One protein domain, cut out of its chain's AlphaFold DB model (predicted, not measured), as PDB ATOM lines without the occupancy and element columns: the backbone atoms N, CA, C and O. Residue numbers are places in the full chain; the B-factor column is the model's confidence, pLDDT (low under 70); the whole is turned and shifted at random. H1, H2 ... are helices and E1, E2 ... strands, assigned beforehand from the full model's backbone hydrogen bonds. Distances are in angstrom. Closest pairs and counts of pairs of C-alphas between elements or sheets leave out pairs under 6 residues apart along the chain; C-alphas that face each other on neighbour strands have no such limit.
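This is residues 143 to 271 of the 293 residues of the protein "Hypothetical protein" of Emiliania huxleyi (UniProt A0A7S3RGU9). A twisted sheet of three long strands, E1, E2 and E3, has helix H2 packed over one face, and H4 packs on H2 and H1 away from the sheet. H1 follows directly at the end of E3, H3 sits near the edge strand E3, and the links at the two ends of the sheet, between E1 and E2 and between E2 and E3, make the longest axis. The printed part has 129 residues, with three named strands and then four named helices, in the order E1 E2 E3 H1 H2 H3 H4; the sheet's order is E1, E2, E3, antiparallel throughout, and the class is mixed, helices and strands. It is compact, with a radius of gyration of the C-alphas of 15.1 A and spans of 49 by 37 by 24 A.

E1, residues 145 to 153, begins at C-alpha 145 (8.078, -10.965, -18.786), is 23.2 A long and bends by 54 degrees at residue 148. E2, residues 162 to 170, is 25.7 A long, and E3, residues 182 to 190, 25.8 A. H2, the longest helix, residues 210 to 223, is 19.9 A long and begins at C-alpha 210 (2.011, -1.454, -26.782). H1 is residues 191 to 199, 12.1 A; H3 residues 249 to 255, 9.8 A; H4 residues 259 to 268, 13.7 A, ending at C-alpha 268 (5.574, -6.923, -37.593).

The strands form a meander, each the antiparallel neighbour of the one before, and E1 and E2, like E2 and E3, are a hairpin. N 151 and O 164 are 2.8 A apart; between E2 and E3, N 165 and O 187 are 2.9 A apart. H2 is on the sheet, two layers with the helix on one face; its closest C-alphas to E1 are those of Glu 211 and Thr 147, 5.6 A. H4 is not on the sheet. It touches H2, C-alphas 263 and 213 being closest at 6.8 A, at a steep tilt of 54 degrees, opposite ways. H4 also touches H1, at C-alphas 260 and 197, 5.4 A. H1 only grazes the sheet with residues 191 to 194, and H3 only grazes it with residues 249 to 252. H3 and H4 only just touch, only at the corner, with 3 pairs of C-alphas within 8 A, the closest those of Thr 253 and Leu 259, 5.7 A. In H1, H2, H3 and H4 every O i to N i+4 pair is within hydrogen-bond range.

The C-alphas farthest apart, of Pro 156 and Asp 176, are 51.8 A apart. The printed part has no cut. The links E2 to E3 and H2 to H3 are long; within the latter, residues 247 to 248 pair with residues 187 to 188 of E3, parallel. The mean pLDDT of the printed part is 78.7, and it is under 70 at residues 158 to 159, 173 to 181, 231 to 246 and 270 to 271.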
ATOM      1  N   ARG A 143       3.866 -15.499 -17.313       73.50
ATOM      2  CA  ARG A 143       4.918 -15.356 -18.327       73.50
ATOM      3  C   ARG A 143       6.166 -14.748 -17.668       73.50
ATOM      4  O   ARG A 143       6.011 -13.929 -16.768       73.50
ATOM      5  N   PRO A 144       7.388 -15.103 -18.113       79.06
ATOM      6  CA  PRO A 144       8.619 -14.566 -17.524       79.06
ATOM      7  C   PRO A 144       8.731 -13.038 -17.581       79.06
ATOM      8  O   PRO A 144       9.288 -12.430 -16.676       79.06
ATOM      9  N   ILE A 145       8.202 -12.418 -18.638       82.50
ATOM     10  CA  ILE A 145       8.078 -10.965 -18.786       82.50
ATOM     11  C   ILE A 145       6.626 -10.696 -19.162       82.50
ATOM     12  O   ILE A 145       6.112 -11.296 -20.110       82.50
ATOM     13  N   GLU A 146       5.956  -9.835 -18.407       85.75
ATOM     14  CA  GLU A 146       4.537  -9.559 -18.592       85.75
ATOM     15  C   GLU A 146       4.217  -8.091 -18.336       85.75
ATOM     16  O   GLU A 146       4.543  -7.534 -17.288       85.75
ATOM     17  N   THR A 147       3.534  -7.460 -19.289       84.00
ATOM     18  CA  THR A 147       2.974  -6.125 -19.074       84.00
ATOM     19  C   THR A 147       1.798  -6.195 -18.101       84.00
ATOM     20  O   THR A 147       0.837  -6.925 -18.332       84.00
ATOM     21  N   VAL A 148       1.847  -5.400 -17.031       82.44
ATOM     22  CA  VAL A 148       0.829  -5.396 -15.964       82.44
ATOM     23  C   VAL A 148      -0.062  -4.164 -16.024       82.44
ATOM     24  O   VAL A 148      -1.251  -4.244 -15.710       82.44
ATOM     25  N   LYS A 149       0.481  -3.019 -16.447       82.62
ATOM     26  CA  LYS A 149      -0.270  -1.764 -16.518       82.62
ATOM     27  C   LYS A 149       0.078  -0.997 -17.780       82.62
ATOM     28  O   LYS A 149       1.249  -0.838 -18.101       82.62
ATOM     29  N   VAL A 150      -0.945  -0.461 -18.444       86.06
ATOM     30  CA  VAL A 150      -0.803   0.468 -19.571       86.06
ATOM     31  C   VAL A 150      -1.664   1.698 -19.303       86.06
ATOM     32  O   VAL A 150      -2.871   1.591 -19.090       86.06
ATOM     33  N   GLY A 151      -1.047   2.874 -19.307       83.62
ATOM     34  CA  GLY A 151      -1.710   4.167 -19.180       83.62
ATOM     35  C   GLY A 151      -1.452   5.018 -20.416       83.62
ATOM     36  O   GLY A 151      -0.308   5.349 -20.710       83.62
ATOM     37  N   ARG A 152      -2.509   5.392 -21.142       85.75
ATOM     38  CA  ARG A 152      -2.395   6.283 -22.303       85.75
ATOM     39  C   ARG A 152      -2.398   7.740 -21.860       85.75
ATOM     40  O   ARG A 152      -3.253   8.153 -21.084       85.75
ATOM     41  N   VAL A 153      -1.495   8.530 -22.427       80.12
ATOM     42  CA  VAL A 153      -1.408   9.972 -22.207       80.12
ATOM     43  C   VAL A 153      -1.623  10.685 -23.534       80.12
ATOM     44  O   VAL A 153      -0.863  10.523 -24.490       80.12
ATOM     45  N   SER A 154      -2.672  11.499 -23.584       78.31
ATOM     46  CA  SER A 154      -3.004  12.334 -24.734       78.31
ATOM     47  C   SER A 154      -3.265  13.763 -24.286       78.31
ATOM     48  O   SER A 154      -4.090  14.000 -23.408       78.31
ATOM     49  N   GLY A 155      -2.598  14.717 -24.923       76.56
ATOM     50  CA  GLY A 155      -2.790  16.140 -24.698       76.56
ATOM     51  C   GLY A 155      -2.580  16.963 -25.974       76.56
ATOM     52  O   GLY A 155      -2.339  16.410 -27.054       76.56
ATOM     53  N   PRO A 156      -2.642  18.302 -25.863       73.19
ATOM     54  CA  PRO A 156      -2.495  19.213 -27.002       73.19
ATOM     55  C   PRO A 156      -1.082  19.199 -27.607       73.19
ATOM     56  O   PRO A 156      -0.881  19.579 -28.760       73.19
ATOM     57  N   TYR A 157      -0.086  18.741 -26.846       76.38
ATOM     58  CA  TYR A 157       1.301  18.648 -27.285       76.38
ATOM     59  C   TYR A 157       1.593  17.251 -27.832       76.38
ATOM     60  O   TYR A 157       2.063  16.386 -27.103       76.38
ATOM     61  N   VAL A 158       1.381  17.054 -29.136       69.88
ATOM     62  CA  VAL A 158       1.495  15.746 -29.819       69.88
ATOM     63  C   VAL A 158       2.793  14.990 -29.499       69.88
ATOM     64  O   VAL A 158       2.769  13.785 -29.290       69.88
ATOM     65  N   ARG A 159       3.927  15.693 -29.381       69.75
ATOM     66  CA  ARG A 159       5.239  15.089 -29.064       69.75
ATOM     67  C   ARG A 159       5.353  14.520 -27.643       69.75
ATOM     68  O   ARG A 159       6.331  13.846 -27.344       69.75
ATOM     69  N   ARG A 160       4.402  14.848 -26.769       73.19
ATOM     70  CA  ARG A 160       4.300  14.369 -25.384       73.19
ATOM     71  C   ARG A 160       3.207  13.311 -25.226       73.19
ATOM     72  O   ARG A 160       2.961  12.875 -24.111       73.19
ATOM     73  N   ASN A 161       2.556  12.918 -26.319       82.06
ATOM     74  CA  ASN A 161       1.560  11.859 -26.299       82.06
ATOM     75  C   ASN A 161       2.258  10.499 -26.400       82.06
ATOM     76  O   ASN A 161       3.274  10.350 -27.093       82.06
ATOM     77  N   GLY A 162       1.730   9.520 -25.680       87.19
ATOM     78  CA  GLY A 162       2.392   8.238 -25.503       87.19
ATOM     79  C   GLY A 162       1.694   7.340 -24.498       87.19
ATOM     80  O   GLY A 162       0.530   7.541 -24.143       87.19
ATOM     81  N   TYR A 163       2.452   6.360 -24.027       87.06
ATOM     82  CA  TYR A 163       2.016   5.335 -23.099       87.06
ATOM     83  C   TYR A 163       3.018   5.199 -21.953       87.06
ATOM     84  O   TYR A 163       4.219   5.062 -22.187       87.06
ATOM     85  N   HIS A 164       2.515   5.197 -20.722       86.94
ATOM     86  CA  HIS A 164       3.227   4.643 -19.576       86.94
ATOM     87  C   HIS A 164       2.919   3.156 -19.493       86.94
ATOM     88  O   HIS A 164       1.749   2.770 -19.520       86.94
ATOM     89  N   VAL A 165       3.954   2.334 -19.385       86.19
ATOM     90  CA  VAL A 165       3.808   0.884 -19.299       86.19
ATOM     91  C   VAL A 165       4.607   0.366 -18.119       86.19
ATOM     92  O   VAL A 165       5.787   0.669 -18.008       86.19
ATOM     93  N   GLU A 166       3.971  -0.413 -17.254       86.69
ATOM     94  CA  GLU A 166       4.641  -1.164 -16.194       86.69
ATOM     95  C   GLU A 166       4.729  -2.623 -16.627       86.69
ATOM     96  O   GLU A 166       3.711  -3.256 -16.929       86.69
ATOM     97  N   VAL A 167       5.946  -3.148 -16.662       85.19
ATOM     98  CA  VAL A 167       6.237  -4.523 -17.049       85.19
ATOM     99  C   VAL A 167       6.894  -5.219 -15.873       85.19
ATOM    100  O   VAL A 167       7.854  -4.706 -15.300       85.19
ATOM    101  N   ARG A 168       6.376  -6.388 -15.513       87.38
ATOM    102  CA  ARG A 168       6.958  -7.237 -14.482       87.38
ATOM    103  C   ARG A 168       7.836  -8.302 -15.102       87.38
ATOM    104  O   ARG A 168       7.485  -8.886 -16.128       87.38
ATOM    105  N   VAL A 169       8.963  -8.553 -14.456       84.62
ATOM    106  CA  VAL A 169       9.930  -9.574 -14.839       84.62
ATOM    107  C   VAL A 169      10.065 -10.542 -13.678       84.62
ATOM    108  O   VAL A 169      10.328 -10.141 -12.545       84.62
ATOM    109  N   GLN A 170       9.844 -11.820 -13.961       84.38
ATOM    110  CA  GLN A 170      10.037 -12.900 -13.007       84.38
ATOM    111  C   GLN A 170      11.455 -13.438 -13.143       84.38
ATOM    112  O   GLN A 170      11.836 -13.940 -14.206       84.38
ATOM    113  N   HIS A 171      12.222 -13.378 -12.060       80.00
ATOM    114  CA  HIS A 171      13.579 -13.907 -12.044       80.00
ATOM    115  C   HIS A 171      13.573 -15.373 -11.624       80.00
ATOM    116  O   HIS A 171      12.847 -15.746 -10.695       80.00
ATOM    117  N   PRO A 172      14.365 -16.236 -12.289       71.25
ATOM    118  CA  PRO A 172      14.526 -17.601 -11.830       71.25
ATOM    119  C   PRO A 172      15.081 -17.550 -10.410       71.25
ATOM    120  O   PRO A 172      16.125 -16.951 -10.157       71.25
ATOM    121  N   ALA A 173      14.357 -18.159  -9.478       63.25
ATOM    122  CA  ALA A 173      14.814 -18.229  -8.109       63.25
ATOM    123  C   ALA A 173      16.131 -19.022  -8.098       63.25
ATOM    124  O   ALA A 173      16.185 -20.144  -8.607       63.25
ATOM    125  N   GLY A 174      17.213 -18.406  -7.613       58.16
ATOM    126  CA  GLY A 174      18.489 -19.105  -7.462       58.16
ATOM    127  C   GLY A 174      18.324 -20.342  -6.576       58.16
ATOM    128  O   GLY A 174      17.364 -20.418  -5.808       58.16
ATOM    129  N   ASP A 175      19.270 -21.282  -6.651       54.31
ATOM    130  CA  ASP A 175      19.212 -22.602  -5.989       54.31
ATOM    131  C   ASP A 175      18.859 -22.567  -4.476       54.31
ATOM    132  O   ASP A 175      18.425 -23.578  -3.926       54.31
ATOM    133  N   ASP A 176      18.971 -21.405  -3.815       53.03
ATOM    134  CA  ASP A 176      18.706 -21.192  -2.386       53.03
ATOM    135  C   ASP A 176      17.429 -20.382  -2.039       53.03
ATOM    136  O   ASP A 176      17.148 -20.172  -0.854       53.03
ATOM    137  N   ARG A 177      16.615 -19.920  -3.005       49.91
ATOM    138  CA  ARG A 177      15.349 -19.201  -2.718       49.91
ATOM    139  C   ARG A 177      14.168 -19.857  -3.432       49.91
ATOM    140  O   ARG A 177      14.199 -20.091  -4.624       49.91
ATOM    141  N   ALA A 178      13.096 -20.147  -2.694       51.53
ATOM    142  CA  ALA A 178      11.858 -20.730  -3.233       51.53
ATOM    143  C   ALA A 178      10.873 -19.678  -3.786       51.53
ATOM    144  O   ALA A 178       9.783 -20.026  -4.235       51.53
ATOM    145  N   VAL A 179      11.237 -18.396  -3.721       53.03
ATOM    146  CA  VAL A 179      10.415 -17.274  -4.177       53.03
ATOM    147  C   VAL A 179      11.142 -16.645  -5.357       53.03
ATOM    148  O   VAL A 179      12.262 -16.166  -5.193       53.03
ATOM    149  N   ALA A 180      10.529 -16.704  -6.540       60.56
ATOM    150  CA  ALA A 180      10.966 -15.915  -7.682       60.56
ATOM    151  C   ALA A 180      10.897 -14.443  -7.273       60.56
ATOM    152  O   ALA A 180       9.832 -13.959  -6.885       60.56
ATOM    153  N   GLU A 181      12.034 -13.756  -7.281       68.06
ATOM    154  CA  GLU A 181      12.035 -12.314  -7.088       68.06
ATOM    155  C   GLU A 181      11.396 -11.693  -8.332       68.06
ATOM    156  O   GLU A 181      11.720 -12.064  -9.461       68.06
ATOM    157  N   GLU A 182      10.413 -10.821  -8.123       80.75
ATOM    158  CA  GLU A 182       9.741 -10.096  -9.197       80.75
ATOM    159  C   GLU A 182      10.227  -8.650  -9.167       80.75
ATOM    160  O   GLU A 182      10.214  -8.010  -8.112       80.75
ATOM    161  N   THR A 183      10.623  -8.125 -10.320       83.56
ATOM    162  CA  THR A 183      10.910  -6.698 -10.489       83.56
ATOM    163  C   THR A 183       9.886  -6.059 -11.405       83.56
ATOM    164  O   THR A 183       9.356  -6.696 -12.316       83.56
ATOM    165  N   ALA A 184       9.583  -4.790 -11.148       83.94
ATOM    166  CA  ALA A 184       8.713  -3.986 -11.990       83.94
ATOM    167  C   ALA A 184       9.542  -2.885 -12.650       83.94
ATOM    168  O   ALA A 184      10.210  -2.113 -11.969       83.94
ATOM    169  N   HIS A 185       9.462  -2.792 -13.973       82.69
ATOM    170  CA  HIS A 185      10.095  -1.738 -14.752       82.69
ATOM    171  C   HIS A 185       9.027  -0.873 -15.386       82.69
ATOM    172  O   HIS A 185       8.081  -1.380 -15.992       82.69
ATOM    173  N   THR A 186       9.212   0.441 -15.303       84.94
ATOM    174  CA  THR A 186       8.297   1.371 -15.954       84.94
ATOM    175  C   THR A 186       8.943   2.018 -17.171       84.94
ATOM    176  O   THR A 186      10.070   2.515 -17.118       84.94
ATOM    177  N   LEU A 187       8.203   2.022 -18.276       85.88
ATOM    178  CA  LEU A 187       8.603   2.538 -19.574       85.88
ATOM    179  C   LEU A 187       7.694   3.688 -19.995       85.88
ATOM    180  O   LEU A 187       6.479   3.645 -19.799       85.88
ATOM    181  N   TRP A 188       8.283   4.686 -20.644       87.50
ATOM    182  CA  TRP A 188       7.549   5.697 -21.395       87.50
ATOM    183  C   TRP A 188       7.754   5.502 -22.897       87.50
ATOM    184  O   TRP A 188       8.866   5.635 -23.417       87.50
ATOM    185  N   ILE A 189       6.663   5.219 -23.607       89.19
ATOM    186  CA  ILE A 189       6.640   4.935 -25.042       89.19
ATOM    187  C   ILE A 189       5.890   6.065 -25.749       89.19
ATOM    188  O   ILE A 189       4.665   6.129 -25.731       89.19
ATOM    189  N   SER A 190       6.614   6.983 -26.387       87.69
ATOM    190  CA  SER A 190       5.994   8.065 -27.165       87.69
ATOM    191  C   SER A 190       5.386   7.551 -28.474       87.69
ATOM    192  O   SER A 190       6.040   6.750 -29.147       87.69
ATOM    193  N   HIS A 191       4.243   8.104 -28.904       87.75
ATOM    194  CA  HIS A 191       3.619   7.763 -30.198       87.75
ATOM    195  C   HIS A 191       4.602   7.902 -31.370       87.75
ATOM    196  O   HIS A 191       4.671   7.039 -32.234       87.75
ATOM    197  N   GLN A 192       5.454   8.936 -31.350       87.19
ATOM    198  CA  GLN A 192       6.466   9.154 -32.389       87.19
ATOM    199  C   GLN A 192       7.373   7.928 -32.598       87.19
ATOM    200  O   GLN A 192       7.713   7.597 -33.729       87.19
ATOM    201  N   VAL A 193       7.786   7.260 -31.518       88.25
ATOM    202  CA  VAL A 193       8.662   6.084 -31.622       88.25
ATOM    203  C   VAL A 193       7.893   4.881 -32.168       88.25
ATOM    204  O   VAL A 193       8.463   4.120 -32.949       88.25
ATOM    205  N   LEU A 194       6.615   4.726 -31.811       90.94
ATOM    206  CA  LEU A 194       5.755   3.679 -32.366       90.94
ATOM    207  C   LEU A 194       5.519   3.891 -33.864       90.94
ATOM    208  O   LEU A 194       5.744   2.969 -34.642       90.94
ATOM    209  N   ASP A 195       5.178   5.115 -34.271       90.06
ATOM    210  CA  ASP A 195       5.031   5.508 -35.675       90.06
ATOM    211  C   ASP A 195       6.300   5.196 -36.474       90.06
ATOM    212  O   ASP A 195       6.254   4.507 -37.492       90.06
ATOM    213  N   GLU A 196       7.456   5.677 -36.002       90.81
ATOM    214  CA  GLU A 196       8.744   5.459 -36.664       90.81
ATOM    215  C   GLU A 196       9.082   3.968 -36.784       90.81
ATOM    216  O   GLU A 196       9.601   3.544 -37.815       90.81
ATOM    217  N   THR A 197       8.757   3.168 -35.765       90.12
ATOM    218  CA  THR A 197       8.981   1.716 -35.762       90.12
ATOM    219  C   THR A 197       8.057   1.005 -36.754       90.12
ATOM    220  O   THR A 197       8.522   0.184 -37.545       90.12
ATOM    221  N   ALA A 198       6.767   1.349 -36.780       89.50
ATOM    222  CA  ALA A 198       5.795   0.775 -37.711       89.50
ATOM    223  C   ALA A 198       6.114   1.128 -39.175       89.50
ATOM    224  O   ALA A 198       6.054   0.276 -40.073       89.50
ATOM    225  N   LEU A 199       6.562   2.366 -39.411       90.38
ATOM    226  CA  LEU A 199       6.998   2.860 -40.718       90.38
ATOM    227  C   LEU A 199       8.138   2.027 -41.320       90.38
ATOM    228  O   LEU A 199       8.169   1.855 -42.542       90.38
ATOM    229  N   LEU A 200       9.022   1.436 -40.504       88.81
ATOM    230  CA  LEU A 200      10.093   0.546 -40.983       88.81
ATOM    231  C   LEU A 200       9.571  -0.703 -41.704       88.81
ATOM    232  O   LEU A 200      10.356  -1.385 -42.373       88.81
ATOM    233  N   ARG A 201       8.280  -1.027 -41.565       88.00
ATOM    234  CA  ARG A 201       7.613  -2.162 -42.219       88.00
ATOM    235  C   ARG A 201       6.362  -1.760 -43.012       88.00
ATOM    236  O   ARG A 201       5.640  -2.632 -43.476       88.00
ATOM    237  N   GLY A 202       6.120  -0.461 -43.223       85.62
ATOM    238  CA  GLY A 202       4.938   0.029 -43.951       85.62
ATOM    239  C   GLY A 202       3.607  -0.172 -43.207       85.62
ATOM    240  O   GLY A 202       2.540  -0.156 -43.834       85.62
ATOM    241  N   ALA A 203       3.687  -0.368 -41.892       88.75
ATOM    242  CA  ALA A 203       2.563  -0.497 -40.978       88.75
ATOM    243  C   ALA A 203       2.216   0.860 -40.340       88.75
ATOM    244  O   ALA A 203       2.921   1.854 -40.535       88.75
ATOM    245  N   GLU A 204       1.119   0.900 -39.597       86.50
ATOM    246  CA  GLU A 204       0.696   2.043 -38.787       86.50
ATOM    247  C   GLU A 204       0.954   1.769 -37.297       86.50
ATOM    248  O   GLU A 204       1.070   0.616 -36.889       86.50
ATOM    249  N   GLU A 205       1.021   2.814 -36.463       84.31
ATOM    250  CA  GLU A 205       1.181   2.672 -35.000       84.31
ATOM    251  C   GLU A 205       0.166   1.686 -34.396       84.31
ATOM    252  O   GLU A 205       0.507   0.910 -33.511       84.31
ATOM    253  N   GLN A 206      -1.069   1.679 -34.907       84.94
ATOM    254  CA  GLN A 206      -2.160   0.817 -34.432       84.94
ATOM    255  C   GLN A 206      -1.907  -0.678 -34.671       84.94
ATOM    256  O   GLN A 206      -2.547  -1.508 -34.028       84.94
ATOM    257  N   ASP A 207      -0.991  -1.019 -35.580       84.38
ATOM    258  CA  ASP A 207      -0.601  -2.401 -35.857       84.38
ATOM    259  C   ASP A 207       0.391  -2.939 -34.803       84.38
ATOM    260  O   ASP A 207       0.640  -4.143 -34.747       84.38
ATOM    261  N   LEU A 208       0.955  -2.070 -33.952       86.75
ATOM    262  CA  LEU A 208       1.833  -2.441 -32.843       86.75
ATOM    263  C   LEU A 208       1.043  -2.520 -31.529       86.75
ATOM    264  O   LEU A 208       0.474  -1.533 -31.063       86.75
ATOM    265  N   SER A 209       1.068  -3.682 -30.871       90.75
ATOM    266  CA  SER A 209       0.609  -3.789 -29.479       90.75
ATOM    267  C   SER A 209       1.632  -3.138 -28.553       90.75
ATOM    268  O   SER A 209       2.807  -3.505 -28.554       90.75
ATOM    269  N   VAL A 210       1.173  -2.184 -27.743       89.75
ATOM    270  CA  VAL A 210       2.011  -1.454 -26.782       89.75
ATOM    271  C   VAL A 210       2.591  -2.405 -25.732       89.75
ATOM    272  O   VAL A 210       3.760  -2.281 -25.375       89.75
ATOM    273  N   GLU A 211       1.804  -3.384 -25.288       91.75
ATOM    274  CA  GLU A 211       2.231  -4.440 -24.368       91.75
ATOM    275  C   GLU A 211       3.347  -5.287 -24.985       91.75
ATOM    276  O   GLU A 211       4.388  -5.494 -24.366       91.75
ATOM    277  N   ALA A 212       3.170  -5.727 -26.235       89.62
ATOM    278  CA  ALA A 212       4.169  -6.530 -26.933       89.62
ATOM    279  C   ALA A 212       5.463  -5.742 -27.194       89.62
ATOM    280  O   ALA A 212       6.556  -6.292 -27.069       89.62
ATOM    281  N   VAL A 213       5.357  -4.444 -27.504       92.25
ATOM    282  CA  VAL A 213       6.519  -3.548 -27.611       92.25
ATOM    283  C   VAL A 213       7.264  -3.479 -26.281       92.25
ATOM    284  O   VAL A 213       8.481  -3.632 -26.266       92.25
ATOM    285  N   ALA A 214       6.562  -3.272 -25.170       89.81
ATOM    286  CA  ALA A 214       7.180  -3.150 -23.855       89.81
ATOM    287  C   ALA A 214       7.874  -4.451 -23.405       89.81
ATOM    288  O   ALA A 214       9.018  -4.412 -22.946       89.81
ATOM    289  N   GLU A 215       7.225  -5.604 -23.599       91.94
ATOM    290  CA  GLU A 215       7.792  -6.929 -23.304       91.94
ATOM    291  C   GLU A 215       9.038  -7.222 -24.167       91.94
ATOM    292  O   GLU A 215      10.052  -7.720 -23.663       91.94
ATOM    293  N   GLU A 216       9.009  -6.870 -25.457       92.81
ATOM    294  CA  GLU A 216      10.140  -7.091 -26.368       92.81
ATOM    295  C   GLU A 216      11.304  -6.129 -26.093       92.81
ATOM    296  O   GLU A 216      12.461  -6.524 -26.219       92.81
ATOM    297  N   VAL A 217      11.034  -4.892 -25.661       91.12
ATOM    298  CA  VAL A 217      12.081  -3.957 -25.215       91.12
ATOM    299  C   VAL A 217      12.865  -4.560 -24.053       91.12
ATOM    300  O   VAL A 217      14.091  -4.614 -24.122       91.12
ATOM    301  N   LEU A 218      12.193  -5.072 -23.015       88.81
ATOM    302  CA  LEU A 218      12.891  -5.715 -21.896       88.81
ATOM    303  C   LEU A 218      13.626  -6.986 -22.328       88.81
ATOM    304  O   LEU A 218      14.769  -7.199 -21.926       88.81
ATOM    305  N   SER A 219      13.026  -7.787 -23.208       88.88
ATOM    306  CA  SER A 219      13.677  -8.977 -23.772       88.88
ATOM    307  C   SER A 219      14.961  -8.622 -24.535       88.88
ATOM    308  O   SER A 219      15.994  -9.279 -24.373       88.88
ATOM    309  N   PHE A 220      14.933  -7.550 -25.330       89.44
ATOM    310  CA  PHE A 220      16.108  -7.032 -26.022       89.44
ATOM    311  C   PHE A 220      17.185  -6.594 -25.028       89.44
ATOM    312  O   PHE A 220      18.348  -6.957 -25.192       89.44
ATOM    313  N   LEU A 221      16.822  -5.860 -23.979       87.25
ATOM    314  CA  LEU A 221      17.773  -5.369 -22.979       87.25
ATOM    315  C   LEU A 221      18.417  -6.515 -22.188       87.25
ATOM    316  O   LEU A 221      19.640  -6.526 -22.031       87.25
ATOM    317  N   ALA A 222      17.641  -7.534 -21.809       85.38
ATOM    318  CA  ALA A 222      18.173  -8.766 -21.228       85.38
ATOM    319  C   ALA A 222      19.186  -9.442 -22.168       85.38
ATOM    320  O   ALA A 222      20.267  -9.844 -21.741       85.38
ATOM    321  N   SER A 223      18.897  -9.497 -23.476       85.56
ATOM    322  CA  SER A 223      19.834 -10.049 -24.469       85.56
ATOM    323  C   SER A 223      21.135  -9.242 -24.605       85.56
ATOM    324  O   SER A 223      22.152  -9.774 -25.053       85.56
ATOM    325  N   ARG A 224      21.127  -7.967 -24.194       82.00
ATOM    326  CA  ARG A 224      22.306  -7.086 -24.137       82.00
ATOM    327  C   ARG A 224      23.080  -7.185 -22.823       82.00
ATOM    328  O   ARG A 224      24.096  -6.509 -22.691       82.00
ATOM    329  N   GLY A 225      22.639  -8.033 -21.896       77.94
ATOM    330  CA  GLY A 225      23.280  -8.229 -20.598       77.94
ATOM    331  C   GLY A 225      22.915  -7.169 -19.561       77.94
ATOM    332  O   GLY A 225      23.652  -7.021 -18.591       77.94
ATOM    333  N   ILE A 226      21.817  -6.428 -19.758       80.62
ATOM    334  CA  ILE A 226      21.250  -5.603 -18.687       80.62
ATOM    335  C   ILE A 226      20.615  -6.529 -17.658       80.62
ATOM    336  O   ILE A 226      19.838  -7.421 -18.006       80.62
ATOM    337  N   ASP A 227      20.954  -6.293 -16.397       79.94
ATOM    338  CA  ASP A 227      20.352  -6.987 -15.275       79.94
ATOM    339  C   ASP A 227      18.953  -6.426 -15.007       79.94
ATOM    340  O   ASP A 227      18.793  -5.298 -14.550       79.94
ATOM    341  N   LEU A 228      17.930  -7.217 -15.329       80.88
ATOM    342  CA  LEU A 228      16.537  -6.858 -15.070       80.88
ATOM    343  C   LEU A 228      16.132  -7.109 -13.607       80.88
ATOM    344  O   LEU A 228      15.006  -6.804 -13.231       80.88
ATOM    345  N   SER A 229      17.002  -7.687 -12.772       78.94
ATOM    346  CA  SER A 229      16.749  -7.803 -11.329       78.94
ATOM    347  C   SER A 229      16.981  -6.490 -10.574       78.94
ATOM    348  O   SER A 229      16.544  -6.343  -9.434       78.94
ATOM    349  N   ASP A 230      17.580  -5.498 -11.235       73.25
ATOM    350  CA  ASP A 230      17.662  -4.132 -10.740       73.25
ATOM    351  C   ASP A 230      16.404  -3.338 -11.129       73.25
ATOM    352  O   ASP A 230      16.221  -2.932 -12.281       73.25
ATOM    353  N   GLY A 231      15.513  -3.116 -10.160       64.94
ATOM    354  CA  GLY A 231      14.292  -2.325 -10.354       64.94
ATOM    355  C   GLY A 231      14.552  -0.842 -10.647       64.94
ATOM    356  O   GLY A 231      13.699  -0.186 -11.246       64.94
ATOM    357  N   ASP A 232      15.739  -0.335 -10.299       64.56
ATOM    358  CA  ASP A 232      16.118   1.076 -10.412       64.56
ATOM    359  C   ASP A 232      16.952   1.375 -11.664       64.56
ATOM    360  O   ASP A 232      17.544   2.448 -11.763       64.56
ATOM    361  N   TRP A 233      16.985   0.453 -12.635       63.44
ATOM    362  CA  TRP A 233      17.719   0.576 -13.895       63.44
ATOM    363  C   TRP A 233      17.687   2.003 -14.490       63.44
ATOM    364  O   TRP A 233      16.739   2.449 -15.144       63.44
ATOM    365  N   ALA A 234      18.771   2.738 -14.258       54.03
ATOM    366  CA  ALA A 234      18.936   4.105 -14.709       54.03
ATOM    367  C   ALA A 234      19.826   4.105 -15.952       54.03
ATOM    368  O   ALA A 234      20.938   3.588 -15.951       54.03
ATOM    369  N   LEU A 235      19.338   4.703 -17.037       56.53
ATOM    370  CA  LEU A 235      20.168   5.047 -18.204       56.53
ATOM    371  C   LEU A 235      20.730   6.487 -18.078       56.53
ATOM    372  O   LEU A 235      21.198   7.051 -19.070       56.53
ATOM    373  N   ASP A 236      20.664   7.004 -16.837       51.88
ATOM    374  CA  ASP A 236      21.090   8.279 -16.225       51.88
ATOM    375  C   ASP A 236      20.374   9.556 -16.747       51.88
ATOM    376  O   ASP A 236      20.506   9.913 -17.913       51.88
ATOM    377  N   ASP A 237      19.438  10.192 -16.014       50.69
ATOM    378  CA  ASP A 237      19.567  11.178 -14.897       50.69
ATOM    379  C   ASP A 237      19.256  12.641 -15.383       50.69
ATOM    380  O   ASP A 237      18.966  12.846 -16.564       50.69
ATOM    381  N   PRO A 238      19.260  13.697 -14.542       43.28
ATOM    382  CA  PRO A 238      18.130  14.369 -13.875       43.28
ATOM    383  C   PRO A 238      17.518  15.584 -14.619       43.28
ATOM    384  O   PRO A 238      16.651  16.270 -14.079       43.28
ATOM    385  N   ASP A 239      17.927  15.873 -15.857       42.28
ATOM    386  CA  ASP A 239      17.544  17.093 -16.603       42.28
ATOM    387  C   ASP A 239      16.306  16.922 -17.513       42.28
ATOM    388  O   ASP A 239      16.022  17.749 -18.387       42.28
ATOM    389  N   VAL A 240      15.540  15.840 -17.344       46.00
ATOM    390  CA  VAL A 240      14.336  15.570 -18.142       46.00
ATOM    391  C   VAL A 240      13.107  16.088 -17.393       46.00
ATOM    392  O   VAL A 240      12.712  15.491 -16.396       46.00
ATOM    393  N   PRO A 241      12.413  17.140 -17.872       42.69
ATOM    394  CA  PRO A 241      11.296  17.736 -17.135       42.69
ATOM    395  C   PRO A 241      10.045  16.841 -17.010       42.69
ATOM    396  O   PRO A 241       9.030  17.312 -16.511       42.69
ATOM    397  N   PHE A 242      10.091  15.575 -17.450       52.53
ATOM    398  CA  PHE A 242       8.990  14.607 -17.374       52.53
ATOM    399  C   PHE A 242       9.512  13.153 -17.385       52.53
ATOM    400  O   PHE A 242       9.462  12.502 -18.425       52.53
ATOM    401  N   SER A 243      10.051  12.661 -16.265       44.28
ATOM    402  CA  SER A 243      10.073  11.241 -15.847       44.28
ATOM    403  C   SER A 243      11.063  11.089 -14.691       44.28
ATOM    404  O   SER A 243      12.268  11.083 -14.912       44.28
ATOM    405  N   THR A 244      10.574  10.973 -13.460       50.16
ATOM    406  CA  THR A 244      11.423  10.676 -12.293       50.16
ATOM    407  C   THR A 244      11.468   9.183 -11.958       50.16
ATOM    408  O   THR A 244      12.121   8.807 -10.995       50.16
ATOM    409  N   GLN A 245      10.772   8.324 -12.716       56.41
ATOM    410  CA  GLN A 245      10.569   6.909 -12.353       56.41
ATOM    411  C   GLN A 245      10.555   5.937 -13.546       56.41
ATOM    412  O   GLN A 245      10.235   4.760 -13.378       56.41
ATOM    413  N   HIS A 246      10.788   6.405 -14.778       68.00
ATOM    414  CA  HIS A 246      10.560   5.588 -15.976       68.00
ATOM    415  C   HIS A 246      11.674   5.746 -17.011       68.00
ATOM    416  O   HIS A 246      12.121   6.864 -17.292       68.00
ATOM    417  N   ALA A 247      12.045   4.649 -17.668       74.25
ATOM    418  CA  ALA A 247      12.948   4.694 -18.809       74.25
ATOM    419  C   ALA A 247      12.188   5.120 -20.075       74.25
ATOM    420  O   ALA A 247      11.160   4.553 -20.451       74.25
ATOM    421  N   SER A 248      12.693   6.148 -20.755       81.94
ATOM    422  CA  SER A 248      12.120   6.627 -22.015       81.94
ATOM    423  C   SER A 248      12.579   5.747 -23.172       81.94
ATOM    424  O   SER A 248      13.781   5.636 -23.432       81.94
ATOM    425  N   LEU A 249      11.634   5.183 -23.932       84.81
ATOM    426  CA  LEU A 249      11.957   4.375 -25.110       84.81
ATOM    427  C   LEU A 249      12.742   5.180 -26.150       84.81
ATOM    428  O   LEU A 249      13.605   4.645 -26.835       84.81
ATOM    429  N   ARG A 250      12.495   6.486 -26.243       83.25
ATOM    430  CA  ARG A 250      13.268   7.357 -27.130       83.25
ATOM    431  C   ARG A 250      14.749   7.361 -26.750       83.25
ATOM    432  O   ARG A 250      15.590   7.133 -27.612       83.25
ATOM    433  N   THR A 251      15.042   7.551 -25.467       81.69
ATOM    434  CA  THR A 251      16.408   7.515 -24.934       81.69
ATOM    435  C   THR A 251      17.041   6.147 -25.175       81.69
ATOM    436  O   THR A 251      18.162   6.062 -25.663       81.69
ATOM    437  N   LEU A 252      16.290   5.069 -24.938       83.19
ATOM    438  CA  LEU A 252      16.721   3.705 -25.246       83.19
ATOM    439  C   LEU A 252      17.089   3.519 -26.721       83.19
ATOM    440  O   LEU A 252      18.101   2.894 -27.007       83.19
ATOM    441  N   THR A 253      16.318   4.075 -27.657       85.81
ATOM    442  CA  THR A 253      16.645   3.985 -29.089       85.81
ATOM    443  C   THR A 253      17.835   4.850 -29.500       85.81
ATOM    444  O   THR A 253      18.480   4.547 -30.499       85.81
ATOM    445  N   ASP A 254      18.149   5.902 -28.742       83.69
ATOM    446  CA  ASP A 254      19.357   6.703 -28.960       83.69
ATOM    447  C   ASP A 254      20.608   5.952 -28.456       83.69
ATOM    448  O   ASP A 254      21.652   5.980 -29.109       83.69
ATOM    449  N   TYR A 255      20.497   5.225 -27.334       82.19
ATOM    450  CA  TYR A 255      21.559   4.351 -26.809       82.19
ATOM    451  C   TYR A 255      21.734   3.056 -27.623       82.19
ATOM    452  O   TYR A 255      22.862   2.619 -27.861       82.19
ATOM    453  N   TYR A 256      20.628   2.459 -28.069       86.44
ATOM    454  CA  TYR A 256      20.561   1.227 -28.856       86.44
ATOM    455  C   TYR A 256      19.921   1.517 -30.223       86.44
ATOM    456  O   TYR A 256      18.709   1.350 -30.392       86.44
ATOM    457  N   PRO A 257      20.707   1.957 -31.223       86.94
ATOM    458  CA  PRO A 257      20.173   2.413 -32.511       86.94
ATOM    459  C   PRO A 257      19.482   1.307 -33.322       86.94
ATOM    460  O   PRO A 257      18.661   1.593 -34.190       86.94
ATOM    461  N   ASP A 258      19.794   0.047 -33.037       91.00
ATOM    462  CA  ASP A 258      19.200  -1.139 -33.649       91.00
ATOM    463  C   ASP A 258      17.887  -1.585 -32.983       91.00
ATOM    464  O   ASP A 258      17.176  -2.423 -33.537       91.00
ATOM    465  N   LEU A 259      17.508  -0.993 -31.843       90.06
ATOM    466  CA  LEU A 259      16.301  -1.369 -31.103       90.06
ATOM    467  C   LEU A 259      15.025  -1.219 -31.947       90.06
ATOM    468  O   LEU A 259      14.198  -2.125 -31.962       90.06
ATOM    469  N   LYS A 260      14.861  -0.118 -32.694       90.62
ATOM    470  CA  LYS A 260      13.661   0.084 -33.536       90.62
ATOM    471  C   LYS A 260      13.549  -0.973 -34.631       90.62
ATOM    472  O   LYS A 260      12.459  -1.464 -34.907       90.62
ATOM    473  N   GLU A 261      14.669  -1.328 -35.254       90.31
ATOM    474  CA  GLU A 261      14.682  -2.338 -36.310       90.31
ATOM    475  C   GLU A 261      14.386  -3.733 -35.753       90.31
ATOM    476  O   GLU A 261      13.584  -4.459 -36.343       90.31
ATOM    477  N   HIS A 262      14.943  -4.059 -34.582       90.94
ATOM    478  CA  HIS A 262      14.643  -5.291 -33.850       90.94
ATOM    479  C   HIS A 262      13.156  -5.395 -33.490       90.94
ATOM    480  O   HIS A 262      12.521  -6.403 -33.798       90.94
ATOM    481  N   LEU A 263      12.571  -4.341 -32.910       91.81
ATOM    482  CA  LEU A 263      11.143  -4.302 -32.565       91.81
ATOM    483  C   LEU A 263      10.261  -4.479 -33.805       91.81
ATOM    484  O   LEU A 263       9.326  -5.279 -33.801       91.81
ATOM    485  N   ALA A 264      10.585  -3.772 -34.888       90.12
ATOM    486  CA  ALA A 264       9.851  -3.871 -36.139       90.12
ATOM    487  C   ALA A 264       9.929  -5.285 -36.745       90.12
ATOM    488  O   ALA A 264       8.932  -5.804 -37.236       90.12
ATOM    489  N   GLU A 265      11.096  -5.932 -36.704       91.00
ATOM    490  CA  GLU A 265      11.261  -7.309 -37.176       91.00
ATOM    491  C   GLU A 265      10.478  -8.319 -36.329       91.00
ATOM    492  O   GLU A 265       9.809  -9.192 -36.881       91.00
ATOM    493  N   LYS A 266      10.541  -8.203 -35.000       91.06
ATOM    494  CA  LYS A 266       9.917  -9.163 -34.082       91.06
ATOM    495  C   LYS A 266       8.400  -9.069 -34.053       91.06
ATOM    496  O   LYS A 266       7.739 -10.102 -33.992       91.06
ATOM    497  N   LEU A 267       7.860  -7.854 -34.114       89.44
ATOM    498  CA  LEU A 267       6.432  -7.614 -33.904       89.44
ATOM    499  C   LEU A 267       5.634  -7.557 -35.207       89.44
ATOM    500  O   LEU A 267       4.477  -7.963 -35.229       89.44
ATOM    501  N   LEU A 268       6.245  -7.086 -36.297       86.94
ATOM    502  CA  LEU A 268       5.574  -6.923 -37.593       86.94
ATOM    503  C   LEU A 268       6.100  -7.894 -38.661       86.94
ATOM    504  O   LEU A 268       5.534  -7.987 -39.751       86.94
ATOM    505  N   GLY A 269       7.158  -8.649 -38.352       77.00
ATOM    506  CA  GLY A 269       7.781  -9.605 -39.259       77.00
ATOM    507  C   GLY A 269       8.767  -8.971 -40.253       77.00
ATOM    508  O   GLY A 269       8.982  -7.752 -40.282       77.00
ATOM    509  N   PRO A 270       9.415  -9.799 -41.093       63.75
ATOM    510  CA  PRO A 270      10.282  -9.305 -42.157       63.75
ATOM    511  C   PRO A 270       9.464  -8.490 -43.164       63.75
ATOM    512  O   PRO A 270       8.306  -8.820 -43.422       63.75
ATOM    513  N   GLN A 271      10.073  -7.458 -43.771       55.28
ATOM    514  CA  GLN A 271       9.460  -6.725 -44.884       55.28
ATOM    515  C   GLN A 271       9.131  -7.699 -46.020       55.28
ATOM    516  O   GLN A 271       9.945  -7.980 -46.900       55.28
TER     517      GLN A 271